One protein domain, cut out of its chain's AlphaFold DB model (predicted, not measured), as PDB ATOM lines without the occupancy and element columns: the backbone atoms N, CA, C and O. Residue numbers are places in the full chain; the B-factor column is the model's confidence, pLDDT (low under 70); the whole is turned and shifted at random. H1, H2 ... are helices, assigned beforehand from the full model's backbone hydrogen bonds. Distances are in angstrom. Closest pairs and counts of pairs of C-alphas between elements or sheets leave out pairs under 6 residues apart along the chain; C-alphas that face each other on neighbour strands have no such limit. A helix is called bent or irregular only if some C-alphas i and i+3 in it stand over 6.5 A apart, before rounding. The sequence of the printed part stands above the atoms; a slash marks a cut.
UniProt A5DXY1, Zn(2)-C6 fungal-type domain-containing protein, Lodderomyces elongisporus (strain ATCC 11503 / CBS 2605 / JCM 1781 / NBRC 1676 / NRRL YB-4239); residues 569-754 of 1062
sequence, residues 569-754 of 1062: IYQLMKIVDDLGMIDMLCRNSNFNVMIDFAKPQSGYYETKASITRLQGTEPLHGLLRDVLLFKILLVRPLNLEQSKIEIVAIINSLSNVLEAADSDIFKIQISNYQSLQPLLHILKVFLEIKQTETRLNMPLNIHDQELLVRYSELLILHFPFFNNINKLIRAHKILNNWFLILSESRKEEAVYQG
ATOM      1  N   ILE A 569     197.882 149.768 176.161       81.75
ATOM      2  CA  ILE A 569     197.475 151.184 176.170       81.75
ATOM      3  C   ILE A 569     198.684 152.099 176.388       81.75
ATOM      4  O   ILE A 569     198.841 153.074 175.654       81.75
ATOM      5  N   TYR A 570     199.569 151.767 177.334       84.38
ATOM      6  CA  TYR A 570     200.778 152.548 177.597       84.38
ATOM      7  C   TYR A 570     201.654 152.637 176.345       84.38
ATOM      8  O   TYR A 570     202.068 153.729 175.967       84.38
ATOM      9  N   GLN A 571     201.888 151.514 175.660       85.62
ATOM     10  CA  GLN A 571     202.711 151.486 174.447       85.62
ATOM     11  C   GLN A 571     202.054 152.218 173.276       85.62
ATOM     12  O   GLN A 571     202.724 152.966 172.566       85.62
ATOM     13  N   LEU A 572     200.740 152.062 173.101       87.81
ATOM     14  CA  LEU A 572     199.971 152.776 172.088       87.81
ATOM     15  C   LEU A 572     200.064 154.297 172.303       87.81
ATOM     16  O   LEU A 572     200.277 155.043 171.351       87.81
ATOM     17  N   MET A 573     199.961 154.756 173.554       87.62
ATOM     18  CA  MET A 573     200.145 156.167 173.913       87.62
ATOM     19  C   MET A 573     201.606 156.612 173.795       87.62
ATOM     20  O   MET A 573     201.845 157.735 173.359       87.62
ATOM     21  N   LYS A 574     202.576 155.744 174.103       87.94
ATOM     22  CA  LYS A 574     204.006 156.032 173.957       87.94
ATOM     23  C   LYS A 574     204.398 156.240 172.493       87.94
ATOM     24  O   LYS A 574     205.040 157.236 172.205       87.94
ATOM     25  N   ILE A 575     203.942 155.400 171.558       90.38
ATOM     26  CA  ILE A 575     204.188 155.608 170.114       90.38
ATOM     27  C   ILE A 575     203.659 156.977 169.653       90.38
ATOM     28  O   ILE A 575     204.293 157.644 168.842       90.38
ATOM     29  N   VAL A 576     202.511 157.422 170.172       90.31
ATOM     30  CA  VAL A 576     201.937 158.737 169.834       90.31
ATOM     31  C   VAL A 576     202.730 159.898 170.461       90.31
ATOM     32  O   VAL A 576     202.824 160.964 169.848       90.31
ATOM     33  N   ASP A 577     203.304 159.694 171.649       89.69
ATOM     34  CA  ASP A 577     204.144 160.661 172.374       89.69
ATOM     35  C   ASP A 577     205.537 160.799 171.733       89.69
ATOM     36  O   ASP A 577     205.955 161.906 171.401       89.69
ATOM     37  N   ASP A 578     206.198 159.672 171.443       90.62
ATOM     38  CA  ASP A 578     207.499 159.582 170.762       90.62
ATOM     39  C   ASP A 578     207.445 160.197 169.342       90.62
ATOM     40  O   ASP A 578     208.435 160.737 168.849       90.62
ATOM     41  N   LEU A 579     206.275 160.164 168.684       89.62
ATOM     42  CA  LEU A 579     206.013 160.827 167.395       89.62
ATOM     43  C   LEU A 579     205.545 162.293 167.526       89.62
ATOM     44  O   LEU A 579     205.230 162.925 166.514       89.62
ATOM     45  N   GLY A 580     205.448 162.837 168.744       88.94
ATOM     46  CA  GLY A 580     205.034 164.217 169.024       88.94
ATOM     47  C   GLY A 580     203.575 164.545 168.673       88.94
ATOM     48  O   GLY A 580     203.207 165.716 168.567       88.94
ATOM     49  N   MET A 581     202.722 163.539 168.455       88.56
ATOM     50  CA  MET A 581     201.406 163.722 167.827       88.56
ATOM     51  C   MET A 581     200.280 164.118 168.797       88.56
ATOM     52  O   MET A 581     199.194 164.478 168.334       88.56
ATOM     53  N   ILE A 582     200.510 164.074 170.117       86.06
ATOM     54  CA  ILE A 582     199.459 164.264 171.134       86.06
ATOM     55  C   ILE A 582     198.722 165.598 170.960       86.06
ATOM     56  O   ILE A 582     197.502 165.597 170.829       86.06
ATOM     57  N   ASP A 583     199.427 166.731 170.905       83.19
ATOM     58  CA  ASP A 583     198.780 168.051 170.833       83.19
ATOM     59  C   ASP A 583     197.933 168.231 169.557       83.19
ATOM     60  O   ASP A 583     196.810 168.744 169.610       83.19
ATOM     61  N   MET A 584     198.419 167.717 168.422       85.81
ATOM     62  CA  MET A 584     197.666 167.724 167.166       85.81
ATOM     63  C   MET A 584     196.395 166.869 167.271       85.81
ATOM     64  O   MET A 584     195.329 167.312 166.846       85.81
ATOM     65  N   LEU A 585     196.476 165.675 167.871       86.62
ATOM     66  CA  LEU A 585     195.319 164.801 168.096       86.62
ATOM     67  C   LEU A 585     194.297 165.445 169.044       86.62
ATOM     68  O   LEU A 585     193.106 165.447 168.725       86.62
ATOM     69  N   CYS A 586     194.735 166.058 170.147       79.19
ATOM     70  CA  CYS A 586     193.868 166.766 171.096       79.19
ATOM     71  C   CYS A 586     193.030 167.859 170.416       79.19
ATOM     72  O   CYS A 586     191.823 167.973 170.645       79.19
ATOM     73  N   ARG A 587     193.668 168.679 169.573       79.25
ATOM     74  CA  ARG A 587     193.022 169.828 168.918       79.25
ATOM     75  C   ARG A 587     192.190 169.395 167.708       79.25
ATOM     76  O   ARG A 587     191.035 169.812 167.566       79.25
ATOM     77  N   ASN A 588     192.743 168.518 166.868       83.50
ATOM     78  CA  ASN A 588     192.265 168.282 165.503       83.50
ATOM     79  C   ASN A 588     191.594 166.911 165.281       83.50
ATOM     80  O   ASN A 588     191.115 166.667 164.183       83.50
ATOM     81  N   SER A 589     191.463 166.038 166.291       84.31
ATOM     82  CA  SER A 589     190.749 164.745 166.156       84.31
ATOM     83  C   SER A 589     189.353 164.707 166.812       84.31
ATOM     84  O   SER A 589     188.855 163.648 167.204       84.31
ATOM     85  N   ASN A 590     188.709 165.870 166.975       81.31
ATOM     86  CA  ASN A 590     187.366 165.979 167.560       81.31
ATOM     87  C   ASN A 590     186.254 165.736 166.514       81.31
ATOM     88  O   ASN A 590     186.425 166.069 165.345       81.31
ATOM     89  N   PHE A 591     185.088 165.245 166.955       81.31
ATOM     90  CA  PHE A 591     183.940 164.847 166.109       81.31
ATOM     91  C   PHE A 591     183.524 165.836 164.996       81.31
ATOM     92  O   PHE A 591     183.011 165.440 163.946       81.31
ATOM     93  N   ASN A 592     183.726 167.139 165.203       81.38
ATOM     94  CA  ASN A 592     183.314 168.171 164.248       81.38
ATOM     95  C   ASN A 592     184.351 168.420 163.136       81.38
ATOM     96  O   ASN A 592     184.082 169.209 162.235       81.38
ATOM     97  N   VAL A 593     185.510 167.758 163.179       83.75
ATOM     98  CA  VAL A 593     186.534 167.826 162.128       83.75
ATOM     99  C   VAL A 593     186.137 166.962 160.927       83.75
ATOM    100  O   VAL A 593     185.467 165.933 161.061       83.75
ATOM    101  N   MET A 594     186.549 167.440 159.757       81.19
ATOM    102  CA  MET A 594     186.391 166.846 158.433       81.19
ATOM    103  C   MET A 594     187.792 166.563 157.876       81.19
ATOM    104  O   MET A 594     188.720 167.310 158.187       81.19
ATOM    105  N   ILE A 595     187.951 165.547 157.026       87.19
ATOM    106  CA  ILE A 595     189.212 165.330 156.301       87.19
ATOM    107  C   ILE A 595     189.321 166.381 155.180       87.19
ATOM    108  O   ILE A 595     188.436 166.476 154.330       87.19
ATOM    109  N   ASP A 596     190.400 167.168 155.168       85.75
ATOM    110  CA  ASP A 596     190.716 168.090 154.067       85.75
ATOM    111  C   ASP A 596     191.498 167.352 152.970       85.75
ATOM    112  O   ASP A 596     192.729 167.389 152.913       85.75
ATOM    113  N   PHE A 597     190.763 166.669 152.088       86.69
ATOM    114  CA  PHE A 597     191.323 165.883 150.980       86.69
ATOM    115  C   PHE A 597     192.187 166.700 149.998       86.69
ATOM    116  O   PHE A 597     192.894 166.112 149.181       86.69
ATOM    117  N   ALA A 598     192.124 168.040 150.043       85.38
ATOM    118  CA  ALA A 598     192.914 168.926 149.191       85.38
ATOM    119  C   ALA A 598     194.310 169.246 149.763       85.38
ATOM    120  O   ALA A 598     195.117 169.860 149.066       85.38
ATOM    121  N   LYS A 599     194.612 168.849 151.011       87.44
ATOM    122  CA  LYS A 599     195.910 169.089 151.669       87.44
ATOM    123  C   LYS A 599     196.493 167.808 152.291       87.44
ATOM    124  O   LYS A 599     196.632 167.751 153.515       87.44
ATOM    125  N   PRO A 600     196.828 166.784 151.482       89.62
ATOM    126  CA  PRO A 600     197.409 165.545 151.990       89.62
ATOM    127  C   PRO A 600     198.737 165.785 152.728       89.62
ATOM    128  O   PRO A 600     199.521 166.656 152.347       89.62
ATOM    129  N   GLN A 601     198.999 164.991 153.765       89.31
ATOM    130  CA  GLN A 601     200.212 165.040 154.583       89.31
ATOM    131  C   GLN A 601     200.944 163.692 154.581       89.31
ATOM    132  O   GLN A 601     200.331 162.627 154.505       89.31
ATOM    133  N   SER A 602     202.272 163.735 154.690       89.19
ATOM    134  CA  SER A 602     203.120 162.546 154.825       89.19
ATOM    135  C   SER A 602     203.037 161.924 156.229       89.19
ATOM    136  O   SER A 602     202.441 162.479 157.155       89.19
ATOM    137  N   GLY A 603     203.622 160.736 156.398       89.69
ATOM    138  CA  GLY A 603     203.760 160.093 157.706       89.69
ATOM    139  C   GLY A 603     202.513 159.400 158.265       89.69
ATOM    140  O   GLY A 603     202.574 158.895 159.384       89.69
ATOM    141  N   TYR A 604     201.384 159.328 157.545       94.69
ATOM    142  CA  TYR A 604     200.256 158.477 157.965       94.69
ATOM    143  C   TYR A 604     200.664 156.993 157.982       94.69
ATOM    144  O   TYR A 604     200.532 156.318 159.002       94.69
ATOM    145  N   TYR A 605     201.212 156.494 156.867       94.94
ATOM    146  CA  TYR A 605     201.560 155.079 156.702       94.94
ATOM    147  C   TYR A 605     202.703 154.621 157.625       94.94
ATOM    148  O   TYR A 605     202.688 153.487 158.095       94.94
ATOM    149  N   GLU A 606     203.646 155.508 157.953       92.94
ATOM    150  CA  GLU A 606     204.729 155.263 158.920       92.94
ATOM    151  C   GLU A 606     204.189 155.086 160.350       92.94
ATOM    152  O   GLU A 606     204.552 154.135 161.054       92.94
ATOM    153  N   THR A 607     203.267 155.962 160.769       92.50
ATOM    154  CA  THR A 607     202.573 155.830 162.056       92.50
ATOM    155  C   THR A 607     201.681 154.588 162.064       92.50
ATOM    156  O   THR A 607     201.711 153.835 163.036       92.50
ATOM    157  N   LYS A 608     200.954 154.306 160.971       94.88
ATOM    158  CA  LYS A 608     200.143 153.088 160.820       94.88
ATOM    159  C   LYS A 608     200.994 151.829 160.966       94.88
ATOM    160  O   LYS A 608     200.675 150.999 161.804       94.88
ATOM    161  N   ALA A 609     202.111 151.712 160.248       93.69
ATOM    162  CA  ALA A 609     203.030 150.579 160.373       93.69
ATOM    163  C   ALA A 609     203.610 150.444 161.794       93.69
ATOM    164  O   ALA A 609     203.798 149.336 162.294       93.69
ATOM    165  N   SER A 610     203.862 151.560 162.481       91.75
ATOM    166  CA  SER A 610     204.332 151.551 163.872       91.75
ATOM    167  C   SER A 610     203.261 151.077 164.856       91.75
ATOM    168  O   SER A 610     203.564 150.269 165.727       91.75
ATOM    169  N   ILE A 611     202.006 151.481 164.664       91.69
ATOM    170  CA  ILE A 611     200.861 151.026 165.464       91.69
ATOM    171  C   ILE A 611     200.491 149.567 165.148       91.69
ATOM    172  O   ILE A 611     200.215 148.799 166.060       91.69
ATOM    173  N   THR A 612     200.532 149.136 163.884       89.81
ATOM    174  CA  THR A 612     200.239 147.746 163.482       89.81
ATOM    175  C   THR A 612     201.310 146.751 163.953       89.81
ATOM    176  O   THR A 612     201.006 145.572 164.109       89.81
ATOM    177  N   ARG A 613     202.536 147.206 164.266       88.75
ATOM    178  CA  ARG A 613     203.538 146.394 164.986       88.75
ATOM    179  C   ARG A 613     203.139 146.080 166.438       88.75
ATOM    180  O   ARG A 613     203.681 145.128 166.999       88.75
ATOM    181  N   LEU A 614     202.194 146.816 167.037       85.56
ATOM    182  CA  LEU A 614     201.595 146.441 168.321       85.56
ATOM    183  C   LEU A 614     200.546 145.341 168.113       85.56
ATOM    184  O   LEU A 614     199.380 145.609 167.801       85.56
ATOM    185  N   GLN A 615     200.962 144.093 168.326       77.56
ATOM    186  CA  GLN A 615     200.066 142.943 168.348       77.56
ATOM    187  C   GLN A 615     199.188 143.007 169.605       77.56
ATOM    188  O   GLN A 615     199.675 142.965 170.737       77.56
ATOM    189  N   GLY A 616     197.879 143.143 169.397       76.94
ATOM    190  CA  GLY A 616     196.867 143.056 170.447       76.94
ATOM    191  C   GLY A 616     196.303 141.640 170.537       76.94
ATOM    192  O   GLY A 616     196.055 141.015 169.509       76.94
ATOM    193  N   THR A 617     196.096 141.151 171.756       79.12
ATOM    194  CA  THR A 617     195.543 139.819 172.059       79.12
ATOM    195  C   THR A 617     194.014 139.853 172.178       79.12
ATOM    196  O   THR A 617     193.308 139.122 171.495       79.12
ATOM    197  N   GLU A 618     193.494 140.740 173.027       80.62
ATOM    198  CA  GLU A 618     192.059 140.964 173.255       80.62
ATOM    199  C   GLU A 618     191.412 141.786 172.111       80.62
ATOM    200  O   GLU A 618     192.057 142.714 171.605       80.62
ATOM    201  N   PRO A 619     190.131 141.554 171.739       85.44
ATOM    202  CA  PRO A 619     189.447 142.295 170.662       85.44
ATOM    203  C   PRO A 619     189.409 143.817 170.865       85.44
ATOM    204  O   PRO A 619     189.459 144.591 169.907       85.44
ATOM    205  N   LEU A 620     189.380 144.258 172.126       84.75
ATOM    206  CA  LEU A 620     189.356 145.668 172.514       84.75
ATOM    207  C   LEU A 620     190.601 146.442 172.040       84.75
ATOM    208  O   LEU A 620     190.505 147.634 171.742       84.75
ATOM    209  N   HIS A 621     191.743 145.762 171.869       86.31
ATOM    210  CA  HIS A 621     192.927 146.346 171.239       86.31
ATOM    211  C   HIS A 621     192.665 146.755 169.789       86.31
ATOM    212  O   HIS A 621     193.048 147.850 169.394       86.31
ATOM    213  N   GLY A 622     191.998 145.899 169.005       89.00
ATOM    214  CA  GLY A 622     191.668 146.178 167.604       89.00
ATOM    215  C   GLY A 622     190.776 147.411 167.475       89.00
ATOM    216  O   GLY A 622     191.077 148.312 166.695       89.00
ATOM    217  N   LEU A 623     189.752 147.508 168.329       90.00
ATOM    218  CA  LEU A 623     188.862 148.668 168.390       90.00
ATOM    219  C   LEU A 623     189.628 149.967 168.692       90.00
ATOM    220  O   LEU A 623     189.473 150.955 167.975       90.00
ATOM    221  N   LEU A 624     190.479 149.973 169.723       88.38
ATOM    222  CA  LEU A 624     191.238 151.166 170.115       88.38
ATOM    223  C   LEU A 624     192.334 151.535 169.103       88.38
ATOM    224  O   LEU A 624     192.548 152.721 168.842       88.38
ATOM    225  N   ARG A 625     192.977 150.537 168.486       92.00
ATOM    226  CA  ARG A 625     193.927 150.696 167.376       92.00
ATOM    227  C   ARG A 625     193.264 151.396 166.192       92.00
ATOM    228  O   ARG A 625     193.780 152.404 165.720       92.00
ATOM    229  N   ASP A 626     192.117 150.902 165.740       93.81
ATOM    230  CA  ASP A 626     191.468 151.390 164.518       93.81
ATOM    231  C   ASP A 626     190.810 152.763 164.721       93.81
ATOM    232  O   ASP A 626     190.883 153.626 163.844       93.81
ATOM    233  N   VAL A 627     190.279 153.030 165.921       91.81
ATOM    234  CA  VAL A 627     189.853 154.378 166.333       91.81
ATOM    235  C   VAL A 627     191.032 155.360 166.376       91.81
ATOM    236  O   VAL A 627     190.875 156.518 165.978       91.81
ATOM    237  N   LEU A 628     192.217 154.930 166.821       92.38
ATOM    238  CA  LEU A 628     193.411 155.776 166.810       92.38
ATOM    239  C   LEU A 628     193.927 156.026 165.384       92.38
ATOM    240  O   LEU A 628     194.240 157.169 165.062       92.38
ATOM    241  N   LEU A 629     193.956 155.010 164.514       95.31
ATOM    242  CA  LEU A 629     194.310 155.167 163.095       95.31
ATOM    243  C   LEU A 629     193.375 156.163 162.391       95.31
ATOM    244  O   LEU A 629     193.849 157.068 161.706       95.31
ATOM    245  N   PHE A 630     192.067 156.086 162.648       94.94
ATOM    246  CA  PHE A 630     191.111 157.092 162.180       94.94
ATOM    247  C   PHE A 630     191.422 158.500 162.717       94.94
ATOM    248  O   PHE A 630     191.466 159.463 161.952       94.94
ATOM    249  N   LYS A 631     191.687 158.643 164.023       91.75
ATOM    250  CA  LYS A 631     192.052 159.942 164.617       91.75
ATOM    251  C   LYS A 631     193.363 160.500 164.054       91.75
ATOM    252  O   LYS A 631     193.489 161.716 163.926       91.75
ATOM    253  N   ILE A 632     194.300 159.638 163.661       93.75
ATOM    254  CA  ILE A 632     195.527 160.009 162.949       93.75
ATOM    255  C   ILE A 632     195.223 160.454 161.513       93.75
ATOM    256  O   ILE A 632     195.793 161.455 161.088       93.75
ATOM    257  N   LEU A 633     194.286 159.817 160.800       94.88
ATOM    258  CA  LEU A 633     193.843 160.245 159.462       94.88
ATOM    259  C   LEU A 633     193.184 161.640 159.470       94.88
ATOM    260  O   LEU A 633     193.325 162.393 158.512       94.88
ATOM    261  N   LEU A 634     192.513 162.033 160.561       91.88
ATOM    262  CA  LEU A 634     192.002 163.406 160.735       91.88
ATOM    263  C   LEU A 634     193.121 164.455 160.885       91.88
ATOM    264  O   LEU A 634     192.910 165.628 160.581       91.88
ATOM    265  N   VAL A 635     194.293 164.050 161.389       91.56
ATOM    266  CA  VAL A 635     195.440 164.932 161.668       91.56
ATOM    267  C   VAL A 635     196.422 164.980 160.496       91.56
ATOM    268  O   VAL A 635     196.874 166.062 160.127       91.56
ATOM    269  N   ARG A 636     196.727 163.811 159.921       92.75
ATOM    270  CA  ARG A 636     197.538 163.591 158.719       92.75
ATOM    271  C   ARG A 636     196.609 163.075 157.604       92.75
ATOM    272  O   ARG A 636     196.582 161.867 157.361       92.75
ATOM    273  N   PRO A 637     195.799 163.953 156.983       92.94
ATOM    274  CA  PRO A 637     194.872 163.565 155.922       92.94
ATOM    275  C   PRO A 637     195.619 163.010 154.709       92.94
ATOM    276  O   PRO A 637     196.739 163.422 154.408       92.94
ATOM    277  N   LEU A 638     194.970 162.105 153.983       94.94
ATOM    278  CA  LEU A 638     195.430 161.607 152.688       94.94
ATOM    279  C   LEU A 638     194.597 162.247 151.564       94.94
ATOM    280  O   LEU A 638     193.673 163.023 151.821       94.94
ATOM    281  N   ASN A 639     194.889 161.914 150.304       93.88
ATOM    282  CA  ASN A 639     193.992 162.287 149.203       93.88
ATOM    283  C   ASN A 639     192.636 161.543 149.326       93.88
ATOM    284  O   ASN A 639     192.487 160.653 150.168       93.88
ATOM    285  N   LEU A 640     191.628 161.910 148.525       91.81
ATOM    286  CA  LEU A 640     190.270 161.347 148.638       91.81
ATOM    287  C   LEU A 640     190.236 159.815 148.477       91.81
ATOM    288  O   LEU A 640     189.588 159.131 149.268       91.81
ATOM    289  N   GLU A 641     190.956 159.283 147.492       90.94
ATOM    290  CA  GLU A 641     191.001 157.854 147.161       90.94
ATOM    291  C   GLU A 641     191.699 157.037 148.260       90.94
ATOM    292  O   GLU A 641     191.134 156.084 148.793       90.94
ATOM    293  N   GLN A 642     192.888 157.468 148.685       93.94
ATOM    294  CA  GLN A 642     193.635 156.855 149.784       93.94
ATOM    295  C   GLN A 642     192.874 156.941 151.115       93.94
ATOM    296  O   GLN A 642     192.821 155.963 151.858       93.94
ATOM    297  N   SER A 643     192.231 158.081 151.399       94.31
ATOM    298  CA  SER A 643     191.380 158.245 152.585       94.31
ATOM    299  C   SER A 643     190.189 157.291 152.553       94.31
ATOM    300  O   SER A 643     189.848 156.716 153.583       94.31
ATOM    301  N   LYS A 644     189.567 157.084 151.384       93.69
ATOM    302  CA  LYS A 644     188.483 156.111 151.217       93.69
ATOM    303  C   LYS A 644     188.964 154.682 151.469       93.69
ATOM    304  O   LYS A 644     188.325 153.980 152.247       93.69
ATOM    305  N   ILE A 645     190.090 154.275 150.880       94.62
ATOM    306  CA  ILE A 645     190.687 152.943 151.088       94.62
ATOM    307  C   ILE A 645     190.962 152.698 152.582       94.62
ATOM    308  O   ILE A 645     190.600 151.652 153.117       94.62
ATOM    309  N   GLU A 646     191.544 153.676 153.279       96.06
ATOM    310  CA  GLU A 646     191.831 153.576 154.714       96.06
ATOM    311  C   GLU A 646     190.562 153.547 155.581       96.06
ATOM    312  O   GLU A 646     190.469 152.720 156.486       96.06
ATOM    313  N   ILE A 647     189.549 154.368 155.281       96.38
ATOM    314  CA  ILE A 647     188.251 154.342 155.976       96.38
ATOM    315  C   ILE A 647     187.529 153.002 155.762       96.38
ATOM    316  O   ILE A 647     187.015 152.429 156.722       96.38
ATOM    317  N   VAL A 648     187.535 152.455 154.542       95.94
ATOM    318  CA  VAL A 648     186.956 151.136 154.225       95.94
ATOM    319  C   VAL A 648     187.700 150.010 154.952       95.94
ATOM    320  O   VAL A 648     187.058 149.099 155.479       95.94
ATOM    321  N   ALA A 649     189.031 150.076 155.046       96.50
ATOM    322  CA  ALA A 649     189.828 149.111 155.806       96.50
ATOM    323  C   ALA A 649     189.546 149.189 157.320       96.50
ATOM    324  O   ALA A 649     189.348 148.157 157.963       96.50
ATOM    325  N   ILE A 650     189.464 150.404 157.876       97.19
ATOM    326  CA  ILE A 650     189.121 150.660 159.283       97.19
ATOM    327  C   ILE A 650     187.717 150.133 159.612       97.19
ATOM    328  O   ILE A 650     187.550 149.432 160.607       97.19
ATOM    329  N   ILE A 651     186.712 150.405 158.771       97.06
ATOM    330  CA  ILE A 651     185.329 149.957 159.006       97.06
ATOM    331  C   ILE A 651     185.194 148.435 158.866       97.06
ATOM    332  O   ILE A 651     184.501 147.823 159.680       97.06
ATOM    333  N   ASN A 652     185.877 147.798 157.910       96.31
ATOM    334  CA  ASN A 652     185.907 146.334 157.817       96.31
ATOM    335  C   ASN A 652     186.559 145.697 159.050       96.31
ATOM    336  O   ASN A 652     185.993 144.776 159.634       96.31
ATOM    337  N   SER A 653     187.716 146.210 159.476       95.62
ATOM    338  CA  SER A 653     188.417 145.718 160.666       95.62
ATOM    339  C   SER A 653     187.560 145.869 161.927       95.62
ATOM    340  O   SER A 653     187.359 144.895 162.651       95.62
ATOM    341  N   LEU A 654     186.952 147.041 162.137       95.19
ATOM    342  CA  LEU A 654     186.021 147.279 163.243       95.19
ATOM    343  C   LEU A 654     184.782 146.378 163.184       95.19
ATOM    344  O   LEU A 654     184.371 145.869 164.220       95.19
ATOM    345  N   SER A 655     184.202 146.153 162.002       95.81
ATOM    346  CA  SER A 655     183.034 145.271 161.848       95.81
ATOM    347  C   SER A 655     183.378 143.829 162.228       95.81
ATOM    348  O   SER A 655     182.682 143.227 163.040       95.81
ATOM    349  N   ASN A 656     184.509 143.315 161.735       94.56
ATOM    350  CA  ASN A 656     184.997 141.978 162.074       94.56
ATOM    351  C   ASN A 656     185.330 141.846 163.577       94.56
ATOM    352  O   ASN A 656     185.065 140.806 164.171       94.56
ATOM    353  N   VAL A 657     185.887 142.893 164.204       92.25
ATOM    354  CA  VAL A 657     186.170 142.933 165.654       92.25
ATOM    355  C   VAL A 657     184.889 142.941 166.489       92.25
ATOM    356  O   VAL A 657     184.855 142.287 167.527       92.25
ATOM    357  N   LEU A 658     183.846 143.661 166.062       91.69
ATOM    358  CA  LEU A 658     182.550 143.669 166.747       91.69
ATOM    359  C   LEU A 658     181.872 142.291 166.643       91.69
ATOM    360  O   LEU A 658     181.557 141.701 167.673       91.69
ATOM    361  N   GLU A 659     181.751 141.738 165.431       91.75
ATOM    362  CA  GLU A 659     181.144 140.417 165.183       91.75
ATOM    363  C   GLU A 659     181.849 139.281 165.936       91.75
ATOM    364  O   GLU A 659     181.196 138.485 166.608       91.75
ATOM    365  N   ALA A 660     183.184 139.218 165.877       89.69
ATOM    366  CA  ALA A 660     183.958 138.172 166.545       89.69
ATOM    367  C   ALA A 660     183.943 138.275 168.084       89.69
ATOM    368  O   ALA A 660     184.379 137.346 168.763       89.69
ATOM    369  N   ALA A 661     183.466 139.394 168.635       84.50
ATOM    370  CA  ALA A 661     183.444 139.671 170.066       84.50
ATOM    371  C   ALA A 661     182.025 139.881 170.626       84.50
ATOM    372  O   ALA A 661     181.896 140.431 171.724       84.50
ATOM    373  N   ASP A 662     180.963 139.448 169.927       84.56
ATOM    374  CA  ASP A 662     179.580 139.547 170.419       84.56
ATOM    375  C   ASP A 662     179.343 138.687 171.677       84.56
ATOM    376  O   ASP A 662     178.909 137.537 171.647       84.56
ATOM    377  N   SER A 663     179.658 139.287 172.819       85.00
ATOM    378  CA  SER A 663     179.486 138.747 174.158       85.00
ATOM    379  C   SER A 663     179.041 139.867 175.086       85.00
ATOM    380  O   SER A 663     179.442 141.027 174.930       85.00
ATOM    381  N   ASP A 664     178.237 139.539 176.093       81.00
ATOM    382  CA  ASP A 664     177.754 140.556 177.027       81.00
ATOM    383  C   ASP A 664     178.902 141.176 177.841       81.00
ATOM    384  O   ASP A 664     178.866 142.374 178.102       81.00
ATOM    385  N   ILE A 665     179.975 140.426 178.133       83.25
ATOM    386  CA  ILE A 665     181.203 140.956 178.761       83.25
ATOM    387  C   ILE A 665     181.824 142.062 177.893       83.25
ATOM    388  O   ILE A 665     182.072 143.163 178.390       83.25
ATOM    389  N   PHE A 666     182.029 141.807 176.596       84.88
ATOM    390  CA  PHE A 666     182.581 142.804 175.676       84.88
ATOM    391  C   PHE A 666     181.646 144.009 175.523       84.88
ATOM    392  O   PHE A 666     182.119 145.144 175.562       84.88
ATOM    393  N   LYS A 667     180.319 143.802 175.463       81.44
ATOM    394  CA  LYS A 667     179.327 144.896 175.500       81.44
ATOM    395  C   LYS A 667     179.485 145.761 176.756       81.44
ATOM    396  O   LYS A 667     179.453 146.986 176.633       81.44
ATOM    397  N   ILE A 668     179.733 145.177 177.937       79.12
ATOM    398  CA  ILE A 668     180.015 145.969 179.148       79.12
ATOM    399  C   ILE A 668     181.298 146.792 178.954       79.12
ATOM    400  O   ILE A 668     181.268 148.006 179.180       79.12
ATOM    401  N   GLN A 669     182.393 146.170 178.496       78.12
ATOM    402  CA  GLN A 669     183.689 146.830 178.274       78.12
ATOM    403  C   GLN A 669     183.587 148.015 177.294       78.12
ATOM    404  O   GLN A 669     184.078 149.105 177.592       78.12
ATOM    405  N   ILE A 670     182.916 147.842 176.148       77.94
ATOM    406  CA  ILE A 670     182.820 148.883 175.109       77.94
ATOM    407  C   ILE A 670     181.725 149.921 175.354       77.94
ATOM    408  O   ILE A 670     181.736 150.938 174.664       77.94
ATOM    409  N   SER A 671     180.821 149.736 176.331       69.38
ATOM    410  CA  SER A 671     179.660 150.619 176.610       69.38
ATOM    411  C   SER A 671     179.986 152.077 177.012       69.38
ATOM    412  O   SER A 671     179.113 152.838 177.438       69.38
ATOM    413  N   ASN A 672     181.246 152.485 176.871       63.84
ATOM    414  CA  ASN A 672     181.784 153.809 177.130       63.84
ATOM    415  C   ASN A 672     181.366 154.839 176.060       63.84
ATOM    416  O   ASN A 672     181.457 154.590 174.856       63.84
ATOM    417  N   TYR A 673     180.986 156.049 176.499       61.84
ATOM    418  CA  TYR A 673     180.772 157.207 175.617       61.84
ATOM    419  C   TYR A 673     181.989 157.450 174.706       61.84
ATOM    420  O   TYR A 673     181.836 157.727 173.515       61.84
ATOM    421  N   GLN A 674     183.194 157.309 175.270       71.12
ATOM    422  CA  GLN A 674     184.479 157.523 174.599       71.12
ATOM    423  C   GLN A 674     184.711 156.563 173.422       71.12
ATOM    424  O   GLN A 674     185.463 156.913 172.520       71.12
ATOM    425  N   SER A 675     184.050 155.400 173.398       77.56
ATOM    426  CA  SER A 675     184.115 154.442 172.286       77.56
ATOM    427  C   SER A 675     183.058 154.746 171.223       77.56
ATOM    428  O   SER A 675     183.371 154.833 170.038       77.56
ATOM    429  N   LEU A 676     181.803 154.975 171.632       81.00
ATOM    430  CA  LEU A 676     180.692 155.215 170.701       81.00
ATOM    431  C   LEU A 676     180.890 156.472 169.839       81.00
ATOM    432  O   LEU A 676     180.536 156.482 168.659       81.00
ATOM    433  N   GLN A 677     181.435 157.550 170.410       80.81
ATOM    434  CA  GLN A 677     181.558 158.817 169.692       80.81
ATOM    435  C   GLN A 677     182.549 158.756 168.508       80.81
ATOM    436  O   GLN A 677     182.153 159.178 167.418       80.81
ATOM    437  N   PRO A 678     183.782 158.225 168.641       84.69
ATOM    438  CA  PRO A 678     184.658 157.990 167.493       84.69
ATOM    439  C   PRO A 678     184.092 156.993 166.475       84.69
ATOM    440  O   PRO A 678     184.202 157.250 165.280       84.69
ATOM    441  N   LEU A 679     183.423 155.917 166.907       90.31
ATOM    442  CA  LEU A 679     182.789 154.954 165.989       90.31
ATOM    443  C   LEU A 679     181.708 155.623 165.108       90.31
ATOM    444  O   LEU A 679     181.657 155.422 163.895       90.31
ATOM    445  N   LEU A 680     180.904 156.523 165.685       89.69
ATOM    446  CA  LEU A 680     179.958 157.347 164.919       89.69
ATOM    447  C   LEU A 680     180.637 158.441 164.072       89.69
ATOM    448  O   LEU A 680     180.059 158.874 163.075       89.69
ATOM    449  N   HIS A 681     181.848 158.892 164.424       90.25
ATOM    450  CA  HIS A 681     182.633 159.826 163.601       90.25
ATOM    451  C   HIS A 681     183.194 159.129 162.355       90.25
ATOM    452  O   HIS A 681     183.135 159.699 161.269       90.25
ATOM    453  N   ILE A 682     183.637 157.877 162.487       94.12
ATOM    454  CA  ILE A 682     184.047 157.016 161.366       94.12
ATOM    455  C   ILE A 682     182.879 156.833 160.382       94.12
ATOM    456  O   ILE A 682     183.024 157.123 159.193       94.12
ATOM    457  N   LEU A 683     181.691 156.462 160.884       94.81
ATOM    458  CA  LEU A 683     180.467 156.355 160.074       94.81
ATOM    459  C   LEU A 683     180.118 157.681 159.374       94.81
ATOM    460  O   LEU A 683     179.846 157.701 158.173       94.81
ATOM    461  N   LYS A 684     180.164 158.802 160.109       93.12
ATOM    462  CA  LYS A 684     179.941 160.154 159.571       93.12
ATOM    463  C   LYS A 684     180.884 160.441 158.391       93.12
ATOM    464  O   LYS A 684     180.406 160.839 157.330       93.12
ATOM    465  N   VAL A 685     182.190 160.226 158.562       93.75
ATOM    466  CA  VAL A 685     183.203 160.549 157.543       93.75
ATOM    467  C   VAL A 685     183.036 159.689 156.289       93.75
ATOM    468  O   VAL A 685     183.160 160.212 155.183       93.75
ATOM    469  N   PHE A 686     182.677 158.407 156.413       94.62
ATOM    470  CA  PHE A 686     182.439 157.568 155.231       94.62
ATOM    471  C   PHE A 686     181.200 158.018 154.433       94.62
ATOM    472  O   PHE A 686     181.238 158.087 153.203       94.62
ATOM    473  N   LEU A 687     180.129 158.432 155.120       93.31
ATOM    474  CA  LEU A 687     178.949 159.037 154.485       93.31
ATOM    475  C   LEU A 687     179.280 160.375 153.794       93.31
ATOM    476  O   LEU A 687     178.703 160.703 152.756       93.31
ATOM    477  N   GLU A 688     180.224 161.146 154.336       91.81
ATOM    478  CA  GLU A 688     180.705 162.410 153.761       91.81
ATOM    479  C   GLU A 688     181.623 162.199 152.544       91.81
ATOM    480  O   GLU A 688     181.561 162.985 151.590       91.81
ATOM    481  N   ILE A 689     182.395 161.105 152.521       91.38
ATOM    482  CA  ILE A 689     183.109 160.618 151.330       91.38
ATOM    483  C   ILE A 689     182.094 160.256 150.235       91.38
ATOM    484  O   ILE A 689     182.145 160.871 149.171       91.38
ATOM    485  N   LYS A 690     181.096 159.395 150.504       89.19
ATOM    486  CA  LYS A 690     180.055 159.040 149.512       89.19
ATOM    487  C   LYS A 690     179.317 160.258 148.945       89.19
ATOM    488  O   LYS A 690     179.105 160.360 147.736       89.19
ATOM    489  N   GLN A 691     178.946 161.220 149.794       89.12
ATOM    490  CA  GLN A 691     178.339 162.479 149.338       89.12
ATOM    491  C   GLN A 691     179.280 163.318 148.461       89.12
ATOM    492  O   GLN A 691     178.803 164.123 147.662       89.12
ATOM    493  N   THR A 692     180.596 163.177 148.622       87.88
ATOM    494  CA  THR A 692     181.606 163.865 147.807       87.88
ATOM    495  C   THR A 692     181.806 163.157 146.472       87.88
ATOM    496  O   THR A 692     181.787 163.826 145.446       87.88
ATOM    497  N   GLU A 693     181.854 161.827 146.455       88.81
ATOM    498  CA  GLU A 693     181.873 161.018 145.227       88.81
ATOM    499  C   GLU A 693     180.629 161.266 144.361       88.81
ATOM    500  O   GLU A 693     180.744 161.501 143.160       88.81
ATOM    501  N   THR A 694     179.449 161.352 144.987       86.94
ATOM    502  CA  THR A 694     178.187 161.696 144.303       86.94
ATOM    503  C   THR A 694     178.237 163.112 143.715       86.94
ATOM    504  O   THR A 694     177.794 163.332 142.592       86.94
ATOM    505  N   ARG A 695     178.828 164.084 144.432       88.12
ATOM    506  CA  ARG A 695     179.051 165.457 143.930       88.12
ATOM    507  C   ARG A 695     180.079 165.539 142.793       88.12
ATOM    508  O   ARG A 695     180.078 166.530 142.070       88.12
ATOM    509  N   LEU A 696     180.932 164.528 142.640       86.62
ATOM    510  CA  LEU A 696     181.922 164.402 141.567       86.62
ATOM    511  C   LEU A 696     181.448 163.483 140.422       86.62
ATOM    512  O   LEU A 696     182.214 163.236 139.495       86.62
ATOM    513  N   ASN A 697     180.201 162.995 140.464       84.38
ATOM    514  CA  ASN A 697     179.632 162.014 139.527       84.38
ATOM    515  C   ASN A 697     180.458 160.715 139.396       84.38
ATOM    516  O   ASN A 697     180.472 160.085 138.339       84.38
ATOM    517  N   MET A 698     181.149 160.305 140.465       82.38
ATOM    518  CA  MET A 698     181.863 159.026 140.503       82.38
ATOM    519  C   MET A 698     180.877 157.852 140.643       82.38
ATOM    520  O   MET A 698     179.822 158.014 141.265       82.38
ATOM    521  N   PRO A 699     181.189 156.664 140.086       73.38
ATOM    522  CA  PRO A 699     180.316 155.499 140.185       73.38
ATOM    523  C   PRO A 699     180.148 155.053 141.644       73.38
ATOM    524  O   PRO A 699     181.122 154.901 142.381       73.38
ATOM    525  N   LEU A 700     178.901 154.817 142.055       69.88
ATOM    526  CA  LEU A 700     178.583 154.312 143.389       69.88
ATOM    527  C   LEU A 700     178.967 152.831 143.491       69.88
ATOM    528  O   LEU A 700     178.381 151.987 142.819       69.88
ATOM    529  N   ASN A 701     179.917 152.510 144.370       79.88
ATOM    530  CA  ASN A 701     180.225 151.126 144.717       79.88
ATOM    531  C   ASN A 701     179.115 150.547 145.615       79.88
ATOM    532  O   ASN A 701     178.794 151.112 146.668       79.88
ATOM    533  N   ILE A 702     178.555 149.406 145.205       79.19
ATOM    534  CA  ILE A 702     177.514 148.674 145.942       79.19
ATOM    535  C   ILE A 702     178.077 148.157 147.272       79.19
ATOM    536  O   ILE A 702     177.444 148.331 148.312       79.19
ATOM    537  N   HIS A 703     179.312 147.649 147.276       85.94
ATOM    538  CA  HIS A 703     179.927 147.068 148.472       85.94
ATOM    539  C   HIS A 703     180.159 148.099 149.593       85.94
ATOM    540  O   HIS A 703     180.030 147.796 150.779       85.94
ATOM    541  N   ASP A 704     180.386 149.371 149.242       88.94
ATOM    542  CA  ASP A 704     180.437 150.461 150.226       88.94
ATOM    543  C   ASP A 704     179.075 150.700 150.907       88.94
ATOM    544  O   ASP A 704     179.010 151.353 151.945       88.94
ATOM    545  N   GLN A 705     177.958 150.300 150.283       87.44
ATOM    546  CA  GLN A 705     176.612 150.423 150.856       87.44
ATOM    547  C   GLN A 705     176.335 149.279 151.831       87.44
ATOM    548  O   GLN A 705     175.917 149.545 152.955       87.44
ATOM    549  N   GLU A 706     176.651 148.048 151.431       88.81
ATOM    550  CA  GLU A 706     176.601 146.856 152.288       88.81
ATOM    551  C   GLU A 706     177.434 147.070 153.559       88.81
ATOM    552  O   GLU A 706     176.942 146.902 154.673       88.81
ATOM    553  N   LEU A 707     178.673 147.558 153.411       92.88
ATOM    554  CA  LEU A 707     179.572 147.845 154.529       92.88
ATOM    555  C   LEU A 707     179.018 148.918 155.484       92.88
ATOM    556  O   LEU A 707     179.150 148.784 156.702       92.88
ATOM    557  N   LEU A 708     178.376 149.967 154.956       92.94
ATOM    558  CA  LEU A 708     177.715 150.996 155.767       92.94
ATOM    559  C   LEU A 708     176.519 150.436 156.547       92.94
ATOM    560  O   LEU A 708     176.336 150.799 157.711       92.94
ATOM    561  N   VAL A 709     175.707 149.569 155.931       92.06
ATOM    562  CA  VAL A 709     174.556 148.921 156.585       92.06
ATOM    563  C   VAL A 709     175.044 147.953 157.665       92.06
ATOM    564  O   VAL A 709     174.683 148.135 158.828       92.06
ATOM    565  N   ARG A 710     175.944 147.020 157.325       93.75
ATOM    566  CA  ARG A 710     176.579 146.058 158.247       93.75
ATOM    567  C   ARG A 710     177.164 146.754 159.476       93.75
ATOM    568  O   ARG A 710     176.779 146.448 160.600       93.75
ATOM    569  N   TYR A 711     178.017 147.760 159.276       94.81
ATOM    570  CA  TYR A 711     178.611 148.516 160.382       94.81
ATOM    571  C   TYR A 711     177.556 149.252 161.226       94.81
ATOM    572  O   TYR A 711     177.672 149.305 162.450       94.81
ATOM    573  N   SER A 712     176.490 149.776 160.611       92.94
ATOM    574  CA  SER A 712     175.404 150.450 161.341       92.94
ATOM    575  C   SER A 712     174.594 149.493 162.218       92.94
ATOM    576  O   SER A 712     174.286 149.844 163.356       92.94
ATOM    577  N   GLU A 713     174.283 148.287 161.733       90.44
ATOM    578  CA  GLU A 713     173.596 147.256 162.524       90.44
ATOM    579  C   GLU A 713     174.483 146.724 163.664       90.44
ATOM    580  O   GLU A 713     173.987 146.480 164.762       90.44
ATOM    581  N   LEU A 714     175.806 146.653 163.480       91.75
ATOM    582  CA  LEU A 714     176.734 146.317 164.568       91.75
ATOM    583  C   LEU A 714     176.795 147.420 165.636       91.75
ATOM    584  O   LEU A 714     176.729 147.128 166.830       91.75
ATOM    585  N   LEU A 715     176.829 148.702 165.252       89.44
ATOM    586  CA  LEU A 715     176.721 149.796 166.228       89.44
ATOM    587  C   LEU A 715     175.367 149.795 166.967       89.44
ATOM    588  O   LEU A 715     175.309 150.197 168.129       89.44
ATOM    589  N   ILE A 716     174.297 149.307 166.334       86.19
ATOM    590  CA  ILE A 716     172.989 149.069 166.965       86.19
ATOM    591  C   ILE A 716     173.060 147.909 167.976       86.19
ATOM    592  O   ILE A 716     172.644 148.079 169.123       86.19
ATOM    593  N   LEU A 717     173.617 146.760 167.575       86.44
ATOM    594  CA  LEU A 717     173.716 145.529 168.371       86.44
ATOM    595  C   LEU A 717     174.591 145.687 169.625       86.44
ATOM    596  O   LEU A 717     174.269 145.147 170.684       86.44
ATOM    597  N   HIS A 718     175.683 146.445 169.516       84.19
ATOM    598  CA  HIS A 718     176.679 146.588 170.580       84.19
ATOM    599  C   HIS A 718     176.424 147.765 171.539       84.19
ATOM    600  O   HIS A 718     176.941 147.754 172.658       84.19
ATOM    601  N   PHE A 719     175.598 148.755 171.166       79.38
ATOM    602  CA  PHE A 719     175.263 149.911 172.020       79.38
ATOM    603  C   PHE A 719     173.758 150.084 172.376       79.38
ATOM    604  O   PHE A 719     173.325 151.224 172.593       79.38
ATOM    605  N   PRO A 720     172.931 149.022 172.521       67.06
ATOM    606  CA  PRO A 720     171.474 149.154 172.672       67.06
ATOM    607  C   PRO A 720     171.063 149.852 173.977       67.06
ATOM    608  O   PRO A 720     170.082 150.594 174.012       67.06
ATOM    609  N   PHE A 721     171.840 149.678 175.049       58.31
ATOM    610  CA  PHE A 721     171.584 150.292 176.358       58.31
ATOM    611  C   PHE A 721     172.193 151.697 176.509       58.31
ATOM    612  O   PHE A 721     172.139 152.287 177.593       58.31
ATOM    613  N   PHE A 722     172.783 152.262 175.446       64.56
ATOM    614  CA  PHE A 722     173.409 153.577 175.518       64.56
ATOM    615  C   PHE A 722     172.359 154.696 175.552       64.56
ATOM    616  O   PHE A 722     171.908 155.242 174.536       64.56
ATOM    617  N   ASN A 723     171.999 155.085 176.774       56.00
ATOM    618  CA  ASN A 723     171.201 156.270 177.047       56.00
ATOM    619  C   ASN A 723     171.750 157.478 176.270       56.00
ATOM    620  O   ASN A 723     172.865 157.935 176.511       56.00
ATOM    621  N   ASN A 724     170.903 158.060 175.413       60.25
ATOM    622  CA  ASN A 724     171.184 159.195 174.520       60.25
ATOM    623  C   ASN A 724     171.880 158.897 173.167       60.25
ATOM    624  O   ASN A 724     172.162 159.872 172.471       60.25
ATOM    625  N   ILE A 725     172.059 157.645 172.706       72.25
ATOM    626  CA  ILE A 725     172.589 157.368 171.338       72.25
ATOM    627  C   ILE A 725     171.748 158.078 170.266       72.25
ATOM    628  O   ILE A 725     172.254 158.822 169.430       72.25
ATOM    629  N   ASN A 726     170.427 157.991 170.420       75.50
ATOM    630  CA  ASN A 726     169.434 158.711 169.630       75.50
ATOM    631  C   ASN A 726     169.622 160.244 169.621       75.50
ATOM    632  O   ASN A 726     169.258 160.885 168.641       75.50
ATOM    633  N   LYS A 727     170.180 160.860 170.674       75.88
ATOM    634  CA  LYS A 727     170.481 162.306 170.689       75.88
ATOM    635  C   LYS A 727     171.798 162.618 169.982       75.88
ATOM    636  O   LYS A 727     171.871 163.627 169.292       75.88
ATOM    637  N   LEU A 728     172.806 161.756 170.128       73.56
ATOM    638  CA  LEU A 728     174.100 161.877 169.447       73.56
ATOM    639  C   LEU A 728     173.935 161.760 167.921       73.56
ATOM    640  O   LEU A 728     174.458 162.599 167.191       73.56
ATOM    641  N   ILE A 729     173.109 160.814 167.460       82.38
ATOM    642  CA  ILE A 729     172.696 160.674 166.053       82.38
ATOM    643  C   ILE A 729     171.923 161.918 165.575       82.38
ATOM    644  O   ILE A 729     172.316 162.542 164.591       82.38
ATOM    645  N   ARG A 730     170.864 162.333 166.293       81.75
ATOM    646  CA  ARG A 730     170.033 163.506 165.927       81.75
ATOM    647  C   ARG A 730     170.804 164.830 165.913       81.75
ATOM    648  O   ARG A 730     170.404 165.746 165.201       81.75
ATOM    649  N   ALA A 731     171.897 164.937 166.669       79.62
ATOM    650  CA  ALA A 731     172.745 166.128 166.698       79.62
ATOM    651  C   ALA A 731     173.533 166.356 165.394       79.62
ATOM    652  O   ALA A 731     173.969 167.481 165.156       79.62
ATOM    653  N   HIS A 732     173.707 165.337 164.540       84.31
ATOM    654  CA  HIS A 732     174.420 165.476 163.269       84.31
ATOM    655  C   HIS A 732     173.525 165.121 162.077       84.31
ATOM    656  O   HIS A 732     173.138 163.967 161.904       84.31
ATOM    657  N   LYS A 733     173.235 166.103 161.211       88.94
ATOM    658  CA  LYS A 733     172.276 165.972 160.093       88.94
ATOM    659  C   LYS A 733     172.525 164.738 159.215       88.94
ATOM    660  O   LYS A 733     171.572 164.067 158.839       88.94
ATOM    661  N   ILE A 734     173.787 164.427 158.909       90.56
ATOM    662  CA  ILE A 734     174.144 163.294 158.041       90.56
ATOM    663  C   ILE A 734     173.856 161.948 158.722       90.56
ATOM    664  O   ILE A 734     173.253 161.083 158.096       90.56
ATOM    665  N   LEU A 735     174.184 161.798 160.011       91.19
ATOM    666  CA  LEU A 735     173.868 160.579 160.766       91.19
ATOM    667  C   LEU A 735     172.359 160.442 160.981       91.19
ATOM    668  O   LEU A 735     171.803 159.373 160.761       91.19
ATOM    669  N   ASN A 736     171.682 161.527 161.358       90.81
ATOM    670  CA  ASN A 736     170.231 161.547 161.510       90.81
ATOM    671  C   ASN A 736     169.514 161.090 160.231       90.81
ATOM    672  O   ASN A 736     168.630 160.242 160.294       90.81
ATOM    673  N   ASN A 737     169.918 161.623 159.074       92.06
ATOM    674  CA  ASN A 737     169.355 161.243 157.781       92.06
ATOM    675  C   ASN A 737     169.669 159.785 157.418       92.06
ATOM    676  O   ASN A 737     168.790 159.101 156.909       92.06
ATOM    677  N   TRP A 738     170.878 159.299 157.714       92.94
ATOM    678  CA  TRP A 738     171.257 157.901 157.497       92.94
ATOM    679  C   TRP A 738     170.404 156.932 158.331       92.94
ATOM    680  O   TRP A 738     169.758 156.052 157.774       92.94
ATOM    681  N   PHE A 739     170.301 157.135 159.648       90.31
ATOM    682  CA  PHE A 739     169.494 156.267 160.518       90.31
ATOM    683  C   PHE A 739     167.970 156.403 160.292       90.31
ATOM    684  O   PHE A 739     167.226 155.485 160.632       90.31
ATOM    685  N   LEU A 740     167.498 157.495 159.674       87.56
ATOM    686  CA  LEU A 740     166.133 157.606 159.131       87.56
ATOM    687  C   LEU A 740     165.897 156.612 157.977       87.56
ATOM    688  O   LEU A 740     164.906 155.885 157.996       87.56
ATOM    689  N   ILE A 741     166.803 156.570 156.991       88.31
ATOM    690  CA  ILE A 741     166.640 155.778 155.754       88.31
ATOM    691  C   ILE A 741     167.242 154.368 155.819       88.31
ATOM    692  O   ILE A 741     167.002 153.569 154.921       88.31
ATOM    693  N   LEU A 742     167.970 154.011 156.883       87.38
ATOM    694  CA  LEU A 742     168.602 152.693 157.057       87.38
ATOM    695  C   LEU A 742     167.620 151.526 156.821       87.38
ATOM    696  O   LEU A 742     167.963 150.523 156.204       87.38
ATOM    697  N   SER A 743     166.357 151.681 157.238       77.06
ATOM    698  CA  SER A 743     165.305 150.670 157.025       77.06
ATOM    699  C   SER A 743     164.805 150.529 155.578       77.06
ATOM    700  O   SER A 743     164.099 149.567 155.266       77.06
ATOM    701  N   GLU A 744     165.154 151.478 154.712       78.50
ATOM    702  CA  GLU A 744     164.885 151.481 153.275       78.50
ATOM    703  C   GLU A 744     166.112 150.945 152.522       78.50
ATOM    704  O   GLU A 744     165.951 150.042 151.706       78.50
ATOM    705  N   SER A 745     167.335 151.336 152.907       76.88
ATOM    706  CA  SER A 745     168.570 150.753 152.350       76.88
ATOM    707  C   SER A 745     168.701 149.241 152.580       76.88
ATOM    708  O   SER A 745     169.102 148.529 151.664       76.88
ATOM    709  N   ARG A 746     168.240 148.713 153.727       77.19
ATOM    710  CA  ARG A 746     168.119 147.253 153.961       77.19
ATOM    711  C   ARG A 746     167.164 146.529 152.993       77.19
ATOM    712  O   ARG A 746     167.164 145.305 152.939       77.19
ATOM    713  N   LYS A 747     166.297 147.249 152.270       67.19
ATOM    714  CA  LYS A 747     165.398 146.670 151.251       67.19
ATOM    715  C   LYS A 747     166.009 146.737 149.857       67.19
ATOM    716  O   LYS A 747     165.770 145.834 149.067       67.19
ATOM    717  N   GLU A 748     166.782 147.783 149.567       62.53
ATOM    718  CA  GLU A 748     167.542 147.901 148.318       62.53
ATOM    719  C   GLU A 748     168.528 146.728 148.192       62.53
ATOM    720  O   GLU A 748     168.531 146.038 147.177       62.53
ATOM    721  N   GLU A 749     169.259 146.425 149.269       59.34
ATOM    722  CA  GLU A 749     170.149 145.260 149.403       59.34
ATOM    723  C   GLU A 749     169.464 143.932 149.012       59.34
ATOM    724  O   GLU A 749     169.928 143.224 148.116       59.34
ATOM    725  N   ALA A 750     168.298 143.643 149.600       58.62
ATOM    726  CA  ALA A 750     167.528 142.430 149.316       58.62
ATOM    727  C   ALA A 750     167.001 142.347 147.864       58.62
ATOM    728  O   ALA A 750     166.768 141.249 147.356       58.62
ATOM    729  N   VAL A 751     166.814 143.482 147.181       59.12
ATOM    730  CA  VAL A 751     166.387 143.525 145.770       59.12
ATOM    731  C   VAL A 751     167.558 143.252 144.818       59.12
ATOM    732  O   VAL A 751     167.372 142.555 143.818       59.12
ATOM    733  N   TYR A 752     168.768 143.728 145.131       55.53
ATOM    734  CA  TYR A 752     169.963 143.412 144.338       55.53
ATOM    735  C   TYR A 752     170.388 141.945 144.505       55.53
ATOM    736  O   TYR A 752     170.509 141.232 143.510       55.53
ATOM    737  N   GLN A 753     170.473 141.436 145.739       52.59
ATOM    738  CA  GLN A 753     170.767 140.015 145.992       52.59
ATOM    739  C   GLN A 753     169.708 139.088 145.356       52.59
ATOM    740  O   GLN A 753     170.034 138.062 144.756       52.59
ATOM    741  N   GLY A 754     168.431 139.491 145.397       46.66
ATOM    742  CA  GLY A 754     167.330 138.778 144.746       46.66
ATOM    743  C   GLY A 754     167.342 138.806 143.209       46.66
ATOM    744  O   GLY A 754     166.630 138.010 142.599       46.66
TER     745      GLY A 754
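What this domain is: This is residues 569 to 754 of the 1062 residues of the protein "Zn(2)-C6 fungal-type domain-containing protein" of Lodderomyces elongisporus (strain ATCC 11503 / CBS 2605 / JCM 1781 / NBRC 1676 / NRRL YB-4239) (UniProt A5DXY1). This is a packed body of helices in which H3, H4 and H5 fold back and forth and H7 and H8 pack on H5, the centres of H5, H7 and H8 making a triangle. H1 lies beside H3 at one end of the long axis, while at the other end the bent H10 crosses H7 with its first arm and has its second arm by H8. Ten named helices follow in the order H1 to H10, with no named strand, among 186 printed residues; the class is all helix. The whole is compact, with a radius of gyration of the C-alphas of 16.5 A, and spans 50 by 43 by 30 A.

Where its parts are: Find C-alpha 569 at (197.475, 151.184, 176.170), where H1 begins; it runs to residue 578 over 14.2 A. H2 follows at residues 582 to 588, and H3 at residues 604 to 612. From C-alpha 619 at (189.447, 142.295, 170.662), H4 runs to residue 635 over 25.1 A. Next comes H5, residues 640 to 659, 28.2 A long, and then the short H6, residues 664 to 670. H7, residues 673 to 695, is the longest helix by residues, 23 of them, at 32.8 A. H8 takes residues 703 to 718 over 22.4 A, and H9 residues 725 to 730. H10, residues 733 to 754, was assigned as one helix by its hydrogen bonds but is bent: C-alphas 740 and 743 are 7.3 A apart. Its arms are H10a, residues 733 to 740, and H10b, residues 743 to 754, ending at C-alpha 754 at (167.330, 138.778, 144.746); their lines stand at a steep tilt of 61 degrees.

How they stand to each other: Look first at H4 and H7, the hub, which touch four helices each. H4 and H5 touch in a helical hairpin, with the C-alphas of Asp 626 and Ile 650 closest at 5.8 A and a shallow tilt of 18 degrees, opposite ways. H3 and H4 form another hairpin, closest at C-alphas 608 and 629, 6.6 A. H4 touches H2 with residues 631 to 635 alone, closest at C-alphas 588 and 635, 6.0 A. H4 and H7 only just touch, with 3 pairs of C-alphas within 8 A, closest at Val 627 and Pro 678, 6.4 A. H5, H7 and H8 are an up and down bundle, each running against the one before it. H5 touches H8, closest at C-alphas 655 and 711, 5.7 A, and H7, closest at C-alphas 647 and 686, 6.7 A. H7 and H8, a hairpin, only just touch with 3 pairs within 8 A, closest at C-alphas 683 and 708, 7.4 A. H10a touches H7 about perpendicular, at 84 degrees, with C-alphas 684 and 735 closest at 6.2 A. H10b and H8 only just touch, with 3 pairs within 8 A, closest at C-alphas 709 and 746, 7.1 A. H9 and H10a touch only at the corner, closest at C-alphas 730 and 736, 4.8 A. H1 and H3 only just touch, with 3 pairs within 8 A, closest at C-alphas 572 and 611, 6.9 A. H6 is close to H8 but not clearly touching, closest at C-alphas 667 and 718, 5.8 A. In H1, H2, H3, H5, H6, H8, H9 and H10a every O i to N i+4 pair is within hydrogen-bond range; the counts are 12 of 13 in H4, 18 of 19 in H7 and 6 of 8 in H10b.

The domain as a whole: The two C-alphas farthest apart are those of Asp 578 and Gly 754, 52.2 A. The printed part has no cut. The link from H2 to H3, residues 589 to 603, is long. Mean pLDDT of the printed part is 85.3; look for values under 70 at residues 671 to 673, 700, 720 to 724 and 747 to 754 of this model.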